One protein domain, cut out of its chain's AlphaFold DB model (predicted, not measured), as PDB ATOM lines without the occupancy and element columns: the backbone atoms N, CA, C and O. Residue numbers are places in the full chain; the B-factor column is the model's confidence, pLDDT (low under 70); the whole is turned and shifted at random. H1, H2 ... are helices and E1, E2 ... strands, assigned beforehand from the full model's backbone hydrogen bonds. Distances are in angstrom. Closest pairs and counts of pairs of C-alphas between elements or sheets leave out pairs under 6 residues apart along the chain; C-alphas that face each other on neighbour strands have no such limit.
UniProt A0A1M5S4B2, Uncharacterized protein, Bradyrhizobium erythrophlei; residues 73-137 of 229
ATOM      1  N   LEU A  73     129.629 166.098 223.885       84.69
ATOM      2  CA  LEU A  73     128.388 166.016 223.106       84.69
ATOM      3  C   LEU A  73     128.479 164.867 222.094       84.69
ATOM      4  O   LEU A  73     129.370 164.840 221.248       84.69
ATOM      5  N   ILE A  74     127.523 163.943 222.164       89.56
ATOM      6  CA  ILE A  74     127.367 162.844 221.210       89.56
ATOM      7  C   ILE A  74     126.506 163.317 220.039       89.56
ATOM      8  O   ILE A  74     126.900 163.183 218.883       89.56
ATOM      9  N   TYR A  75     125.314 163.842 220.335       88.62
ATOM     10  CA  TYR A  75     124.324 164.200 219.323       88.62
ATOM     11  C   TYR A  75     123.313 165.215 219.863       88.62
ATOM     12  O   TYR A  75     122.946 165.169 221.038       88.62
ATOM     13  N   GLU A  76     122.837 166.097 218.990       89.25
ATOM     14  CA  GLU A  76     121.686 166.969 219.224       89.25
ATOM     15  C   GLU A  76     120.680 166.727 218.100       89.25
ATOM     16  O   GLU A  76     121.013 166.813 216.916       89.25
ATOM     17  N   SER A  77     119.452 166.379 218.468       84.00
ATOM     18  CA  SER A  77     118.370 166.178 217.512       84.00
ATOM     19  C   SER A  77     117.730 167.508 217.115       84.00
ATOM     20  O   SER A  77     117.784 168.508 217.826       84.00
ATOM     21  N   SER A  78     117.023 167.520 215.987       83.25
ATOM     22  CA  SER A  78     116.363 168.724 215.465       83.25
ATOM     23  C   SER A  78     115.255 169.294 216.362       83.25
ATOM     24  O   SER A  78     114.861 170.442 216.184       83.25
ATOM     25  N   ASN A  79     114.714 168.498 217.290       74.56
ATOM     26  CA  ASN A  79     113.738 168.934 218.297       74.56
ATOM     27  C   ASN A  79     114.401 169.445 219.595       74.56
ATOM     28  O   ASN A  79     113.682 169.874 220.495       74.56
ATOM     29  N   GLY A  80     115.737 169.438 219.685       78.31
ATOM     30  CA  GLY A  80     116.498 169.973 220.816       78.31
ATOM     31  C   GLY A  80     116.751 168.984 221.954       78.31
ATOM     32  O   GLY A  80     117.069 169.417 223.063       78.31
ATOM     33  N   ASP A  81     116.594 167.681 221.714       83.94
ATOM     34  CA  ASP A  81     117.070 166.666 222.655       83.94
ATOM     35  C   ASP A  81     118.594 166.528 222.486       83.94
ATOM     36  O   ASP A  81     119.123 166.582 221.373       83.94
ATOM     37  N   THR A  82     119.319 166.382 223.593       86.94
ATOM     38  CA  THR A  82     120.787 166.299 223.589       86.94
ATOM     39  C   THR A  82     121.259 165.029 224.276       86.94
ATOM     40  O   THR A  82     120.770 164.661 225.344       86.94
ATOM     41  N   TRP A  83     122.241 164.374 223.666       90.12
ATOM     42  CA  TRP A  83     122.939 163.219 224.212       90.12
ATOM     43  C   TRP A  83     124.392 163.594 224.438       90.12
ATOM     44  O   TRP A  83     125.079 163.997 223.500       90.12
ATOM     45  N   CYS A  84     124.878 163.428 225.663       87.56
ATOM     46  CA  CYS A  84     126.274 163.661 226.010       87.56
ATOM     47  C   CYS A  84     126.870 162.425 226.678       87.56
ATOM     48  O   CYS A  84     126.220 161.762 227.482       87.56
ATOM     49  N   LEU A  85     128.129 162.141 226.386       86.50
ATOM     50  CA  LEU A  85     128.930 161.165 227.095       86.50
ATOM     51  C   LEU A  85     129.483 161.823 228.357       86.50
ATOM     52  O   LEU A  85     130.166 162.839 228.274       86.50
ATOM     53  N   THR A  86     129.191 161.266 229.526       86.56
ATOM     54  CA  THR A  86     129.623 161.835 230.809       86.56
ATOM     55  C   THR A  86     129.764 160.744 231.872       86.56
ATOM     56  O   THR A  86     129.743 159.553 231.549       86.56
ATOM     57  N   ARG A  87     129.950 161.124 233.138       78.75
ATOM     58  CA  ARG A  87     129.893 160.213 234.281       78.75
ATOM     59  C   ARG A  87     128.525 160.280 234.938       78.75
ATOM     60  O   ARG A  87     128.008 161.367 235.185       78.75
ATOM     61  N   ASP A  88     127.956 159.120 235.229       76.94
ATOM     62  CA  ASP A  88     126.747 159.027 236.035       76.94
ATOM     63  C   ASP A  88     127.039 159.596 237.441       76.94
ATOM     64  O   ASP A  88     128.008 159.175 238.080       76.94
ATOM     65  N   PRO A  89     126.249 160.561 237.943       72.12
ATOM     66  CA  PRO A  89     126.490 161.186 239.241       72.12
ATOM     67  C   PRO A  89     126.294 160.238 240.435       72.12
ATOM     68  O   PRO A  89     126.804 160.524 241.516       72.12
ATOM     69  N   LEU A  90     125.559 159.133 240.270       73.25
ATOM     70  CA  LEU A  90     125.317 158.136 241.315       73.25
ATOM     71  C   LEU A  90     126.426 157.085 241.368       73.25
ATOM     72  O   LEU A  90     126.852 156.701 242.456       73.25
ATOM     73  N   THR A  91     126.881 156.601 240.209       74.69
ATOM     74  CA  THR A  91     127.830 155.476 240.133       74.69
ATOM     75  C   THR A  91     129.260 155.903 239.796       74.69
ATOM     76  O   THR A  91     130.200 155.147 240.036       74.69
ATOM     77  N   GLY A  92     129.453 157.097 239.227       73.25
ATOM     78  CA  GLY A  92     130.731 157.582 238.693       73.25
ATOM     79  C   GLY A  92     131.183 156.891 237.395       73.25
ATOM     80  O   GLY A  92     132.224 157.256 236.826       73.25
ATOM     81  N   ALA A  93     130.424 155.899 236.919       76.44
ATOM     82  CA  ALA A  93     130.703 155.153 235.699       76.44
ATOM     83  C   ALA A  93     130.414 155.999 234.454       76.44
ATOM     84  O   ALA A  93     129.649 156.961 234.504       76.44
ATOM     85  N   ARG A  94     131.040 155.660 233.321       81.75
ATOM     86  CA  ARG A  94     130.763 156.354 232.056       81.75
ATOM     87  C   ARG A  94     129.365 155.979 231.566       81.75
ATOM     88  O   ARG A  94     129.079 154.802 231.384       81.75
ATOM     89  N   ALA A  95     128.548 156.985 231.289       87.69
ATOM     90  CA  ALA A  95     127.170 156.833 230.849       87.69
ATOM     91  C   ALA A  95     126.821 157.863 229.767       87.69
ATOM     92  O   ALA A  95     127.478 158.897 229.609       87.69
ATOM     93  N   VAL A  96     125.763 157.576 229.021       89.62
ATOM     94  CA  VAL A  96     125.117 158.505 228.099       89.62
ATOM     95  C   VAL A  96     124.045 159.263 228.867       89.62
ATOM     96  O   VAL A  96     123.060 158.682 229.317       89.62
ATOM     97  N   MET A  97     124.232 160.568 229.016       88.19
ATOM     98  CA  MET A  97     123.219 161.469 229.544       88.19
ATOM     99  C   MET A  97     122.312 161.921 228.402       88.19
ATOM    100  O   MET A  97     122.773 162.590 227.479       88.19
ATOM    101  N   HIS A  98     121.028 161.594 228.490       88.88
ATOM    102  CA  HIS A  98     119.992 162.115 227.609       88.88
ATOM    103  C   HIS A  98     119.240 163.245 228.313       88.88
ATOM    104  O   HIS A  98     118.662 163.056 229.390       88.88
ATOM    105  N   ARG A  99     119.244 164.424 227.693       85.44
ATOM    106  CA  ARG A  99     118.502 165.605 228.123       85.44
ATOM    107  C   ARG A  99     117.421 165.909 227.081       85.44
ATOM    108  O   ARG A  99     117.755 166.411 226.005       85.44
ATOM    109  N   PRO A 100     116.146 165.652 227.412       78.81
ATOM    110  CA  PRO A 100     115.023 166.037 226.573       78.81
ATOM    111  C   PRO A 100     114.931 167.553 226.418       78.81
ATOM    112  O   PRO A 100     115.317 168.316 227.312       78.81
ATOM    113  N   ASN A 101     114.347 167.990 225.310       77.25
ATOM    114  CA  ASN A 101     114.039 169.388 225.088       77.25
ATOM    115  C   ASN A 101     113.079 169.926 226.180       77.25
ATOM    116  O   ASN A 101     112.222 169.189 226.687       77.25
ATOM    117  N   PRO A 102     113.153 171.229 226.521       61.31
ATOM    118  CA  PRO A 102     112.325 171.821 227.577       61.31
ATOM    119  C   PRO A 102     110.810 171.729 227.343       61.31
ATOM    120  O   PRO A 102     110.041 171.827 228.295       61.31
ATOM    121  N   GLN A 103     110.365 171.565 226.092       62.53
ATOM    122  CA  GLN A 103     108.944 171.517 225.734       62.53
ATOM    123  C   GLN A 103     108.324 170.138 225.995       62.53
ATOM    124  O   GLN A 103     107.116 170.038 226.187       62.53
ATOM    125  N   SER A 104     109.142 169.084 226.044       62.75
ATOM    126  CA  SER A 104     108.676 167.709 226.213       62.75
ATOM    127  C   SER A 104     108.410 167.320 227.672       62.75
ATOM    128  O   SER A 104     107.915 166.222 227.919       62.75
ATOM    129  N   GLY A 105     108.768 168.172 228.645       59.31
ATOM    130  CA  GLY A 105     108.587 167.899 230.081       59.31
ATOM    131  C   GLY A 105     109.348 166.670 230.602       59.31
ATOM    132  O   GLY A 105     109.074 166.198 231.704       59.31
ATOM    133  N   GLY A 106     110.272 166.130 229.804       67.62
ATOM    134  CA  GLY A 106     111.052 164.947 230.144       67.62
ATOM    135  C   GLY A 106     112.133 165.250 231.180       67.62
ATOM    136  O   GLY A 106     112.624 166.373 231.286       67.62
ATOM    137  N   GLN A 107     112.511 164.232 231.950       71.94
ATOM    138  CA  GLN A 107     113.610 164.328 232.909       71.94
ATOM    139  C   GLN A 107     114.928 163.896 232.265       71.94
ATOM    140  O   GLN A 107     114.951 163.044 231.376       71.94
ATOM    141  N   VAL A 108     116.033 164.475 232.741       80.31
ATOM    142  CA  VAL A 108     117.380 164.017 232.385       80.31
ATOM    143  C   VAL A 108     117.545 162.570 232.839       80.31
ATOM    144  O   VAL A 108     117.191 162.224 233.967       80.31
ATOM    145  N   SER A 109     118.089 161.729 231.966       84.25
ATOM    146  CA  SER A 109     118.327 160.312 232.239       84.25
ATOM    147  C   SER A 109     119.769 159.938 231.924       84.25
ATOM    148  O   SER A 109     120.378 160.514 231.025       84.25
ATOM    149  N   TYR A 110     120.305 158.979 232.675       85.88
ATOM    150  CA  TYR A 110     121.639 158.416 232.477       85.88
ATOM    151  C   TYR A 110     121.484 156.954 232.070       85.88
ATOM    152  O   TYR A 110     120.737 156.201 232.696       85.88
ATOM    153  N   ILE A 111     122.142 156.573 230.981       88.56
ATOM    154  CA  ILE A 111     122.036 155.247 230.379       88.56
ATOM    155  C   ILE A 111     123.446 154.675 230.258       88.56
ATOM    156  O   ILE A 111     124.325 155.301 229.673       88.56
ATOM    157  N   GLU A 112     123.663 153.480 230.798       88.50
ATOM    158  CA  GLU A 112     124.908 152.723 230.614       88.50
ATOM    159  C   GLU A 112     125.254 152.589 229.122       88.50
ATOM    160  O   GLU A 112     124.373 152.331 228.299       88.50
ATOM    161  N   ILE A 113     126.533 152.738 228.766       86.75
ATOM    162  CA  ILE A 113     126.976 152.768 227.359       86.75
ATOM    163  C   ILE A 113     126.574 151.489 226.617       86.75
ATOM    164  O   ILE A 113     126.021 151.566 225.521       86.75
ATOM    165  N   ASP A 114     126.796 150.319 227.218       85.00
ATOM    166  CA  ASP A 114     126.480 149.032 226.588       85.00
ATOM    167  C   ASP A 114     124.973 148.856 226.385       85.00
ATOM    168  O   ASP A 114     124.514 148.390 225.337       85.00
ATOM    169  N   LYS A 115     124.184 149.302 227.370       88.44
ATOM    170  CA  LYS A 115     122.726 149.306 227.276       88.44
ATOM    171  C   LYS A 115     122.276 150.226 226.143       88.44
ATOM    172  O   LYS A 115     121.546 149.785 225.261       88.44
ATOM    173  N   PHE A 116     122.799 151.450 226.095       89.38
ATOM    174  CA  PHE A 116     122.498 152.400 225.031       89.38
ATOM    175  C   PHE A 116     122.849 151.817 223.655       89.38
ATOM    176  O   PHE A 116     122.017 151.793 222.761       89.38
ATOM    177  N   LEU A 117     124.042 151.254 223.465       86.38
ATOM    178  CA  LEU A 117     124.450 150.685 222.175       86.38
ATOM    179  C   LEU A 117     123.625 149.472 221.716       86.38
ATOM    180  O   LEU A 117     123.567 149.223 220.505       86.38
ATOM    181  N   SER A 118     123.023 148.729 222.649       84.19
ATOM    182  CA  SER A 118     122.203 147.547 222.349       84.19
ATOM    183  C   SER A 118     120.738 147.873 222.029       84.19
ATOM    184  O   SER A 118     120.142 147.182 221.205       84.19
ATOM    185  N   GLU A 119     120.171 148.938 222.604       82.25
ATOM    186  CA  GLU A 119     118.741 149.267 222.475       82.25
ATOM    187  C   GLU A 119     118.361 150.013 221.177       82.25
ATOM    188  O   GLU A 119     117.191 149.996 220.797       82.25
ATOM    189  N   GLY A 120     119.311 150.615 220.447       69.00
ATOM    190  CA  GLY A 120     118.988 151.468 219.289       69.00
ATOM    191  C   GLY A 120     120.014 151.464 218.159       69.00
ATOM    192  O   GLY A 120     120.460 152.506 217.700       69.00
ATOM    193  N   VAL A 121     120.369 150.286 217.642       67.50
ATOM    194  CA  VAL A 121     121.459 150.078 216.657       67.50
ATOM    195  C   VAL A 121     121.466 151.061 215.463       67.50
ATOM    196  O   VAL A 121     122.541 151.371 214.951       67.50
ATOM    197  N   ASN A 122     120.308 151.594 215.051       76.56
ATOM    198  CA  ASN A 122     120.174 152.471 213.882       76.56
ATOM    199  C   ASN A 122     119.864 153.950 214.177       76.56
ATOM    200  O   ASN A 122     119.780 154.725 213.224       76.56
ATOM    201  N   GLY A 123     119.689 154.363 215.436       87.38
ATOM    202  CA  GLY A 123     119.429 155.774 215.752       87.38
ATOM    203  C   GLY A 123     120.665 156.654 215.493       87.38
ATOM    204  O   GLY A 123     121.794 156.188 215.707       87.38
ATOM    205  N   PRO A 124     120.508 157.905 215.016       87.56
ATOM    206  CA  PRO A 124     121.634 158.809 214.767       87.56
ATOM    207  C   PRO A 124     122.502 159.040 216.016       87.56
ATOM    208  O   PRO A 124     123.726 159.083 215.911       87.56
ATOM    209  N   GLU A 125     121.896 159.086 217.199       90.31
ATOM    210  CA  GLU A 125     122.548 159.181 218.505       90.31
ATOM    211  C   GLU A 125     123.437 157.964 218.817       90.31
ATOM    212  O   GLU A 125     124.556 158.109 219.315       90.31
ATOM    213  N   HIS A 126     123.003 156.758 218.441       89.12
ATOM    214  CA  HIS A 126     123.780 155.531 218.624       89.12
ATOM    215  C   HIS A 126     124.933 155.441 217.625       89.12
ATOM    216  O   HIS A 126     126.039 155.040 217.990       89.12
ATOM    217  N   GLN A 127     124.706 155.843 216.371       88.12
ATOM    218  CA  GLN A 127     125.771 155.924 215.369       88.12
ATOM    219  C   GLN A 127     126.826 156.964 215.756       88.12
ATOM    220  O   GLN A 127     128.019 156.714 215.599       88.12
ATOM    221  N   ALA A 128     126.400 158.111 216.287       87.00
ATOM    222  CA  ALA A 128     127.303 159.145 216.768       87.00
ATOM    223  C   ALA A 128     128.155 158.648 217.945       87.00
ATOM    224  O   ALA A 128     129.374 158.818 217.914       87.00
ATOM    225  N   LEU A 129     127.559 157.943 218.918       87.19
ATOM    226  CA  LEU A 129     128.325 157.349 220.015       87.19
ATOM    227  C   LEU A 129     129.319 156.298 219.513       87.19
ATOM    228  O   LEU A 129     130.465 156.298 219.951       87.19
ATOM    229  N   ARG A 130     128.921 155.432 218.570       85.44
ATOM    230  CA  ARG A 130     129.834 154.449 217.962       85.44
ATOM    231  C   ARG A 130     131.022 155.128 217.296       85.44
ATOM    232  O   ARG A 130     132.149 154.756 217.585       85.44
ATOM    233  N   ARG A 131     130.789 156.167 216.488       80.50
ATOM    234  CA  ARG A 131     131.865 156.947 215.851       80.50
ATOM    235  C   ARG A 131     132.785 157.602 216.877       80.50
ATOM    236  O   ARG A 131     133.997 157.619 216.687       80.50
ATOM    237  N   LEU A 132     132.225 158.120 217.967       80.06
ATOM    238  CA  LEU A 132     132.988 158.719 219.060       80.06
ATOM    239  C   LEU A 132     133.840 157.663 219.784       80.06
ATOM    240  O   LEU A 132     135.023 157.884 220.039       80.06
ATOM    241  N   MET A 133     133.280 156.481 220.041       78.62
ATOM    242  CA  MET A 133     134.006 155.355 220.633       78.62
ATOM    243  C   MET A 133     135.075 154.791 219.695       78.62
ATOM    244  O   MET A 133     136.171 154.498 220.154       78.62
ATOM    245  N   GLU A 134     134.808 154.695 218.393       72.00
ATOM    246  CA  GLU A 134     135.787 154.304 217.373       72.00
ATOM    247  C   GLU A 134     136.926 155.321 217.275       72.00
ATOM    248  O   GLU A 134     138.091 154.929 217.218       72.00
ATOM    249  N   LYS A 135     136.623 156.623 217.338       66.19
ATOM    250  CA  LYS A 135     137.634 157.688 217.391       66.19
ATOM    251  C   LYS A 135     138.542 157.554 218.621       66.19
ATOM    252  O   LYS A 135     139.733 157.814 218.512       66.19
ATOM    253  N   GLY A 136     137.998 157.124 219.761       60.06
ATOM    254  CA  GLY A 136     138.761 156.852 220.986       60.06
ATOM    255  C   GLY A 136     139.367 155.444 221.091       60.06
ATOM    256  O   GLY A 136     140.112 155.184 222.025       60.06
ATOM    257  N   ALA A 137     139.042 154.523 220.180       62.03
ATOM    258  CA  ALA A 137     139.522 153.136 220.199       62.03
ATOM    259  C   ALA A 137     140.463 152.803 219.030       62.03
ATOM    260  O   ALA A 137     141.136 151.770 219.053       62.03
TER     261      ALA A 137
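Overview. This is residues 73 to 137 of the 229 residues of an uncharacterized protein of Bradyrhizobium erythrophlei (UniProt A0A1M5S4B2). A strongly twisted four-stranded sheet has two helices over one face and its other face bare; H2 runs along edge strand E1, while H1 stands up from the sheet near E3 and E4. The 65 printed residues are mixed in class, with chain order E1 E2 E3 E4 H1 H2; the sheet, E1 E2 E3 E4, is an antiparallel meander. The whole is compact, radius of gyration of the C-alphas 11.6 A, spanning 36 by 28 by 19 A.

Arrangement. E2, residues 82 to 87, and E3, residues 94 to 99, form a hairpin, with N 84 and O 97 at 2.9 A, within hydrogen-bond range. E1, residues 73 to 76, pairs with E2, N 74 to O 83 at 2.8 A; E4, residues 109 to 112, with E3, N 96 to O 111 at 2.8 A. H2, residues 124 to 137, is over E1, height 7.9 A. H1, residues 113 to 119, on the same face, only just touches H2, with 3 pairs of C-alphas within 8 A, the closest Leu 117 and His 126, 6.0 A. Every helix O i to N i+4 pair is within range.

Along the chain. E1 begins at C-alpha 73 (128.388, 166.016, 223.106); H2, 19.5 A long, ends at C-alpha 137 (139.522, 153.136, 220.199).

Size, cuts and confidence. The printed part has no cut. pLDDT is under 70 at residues 102 to 106, 120 to 121 and 135 to 137.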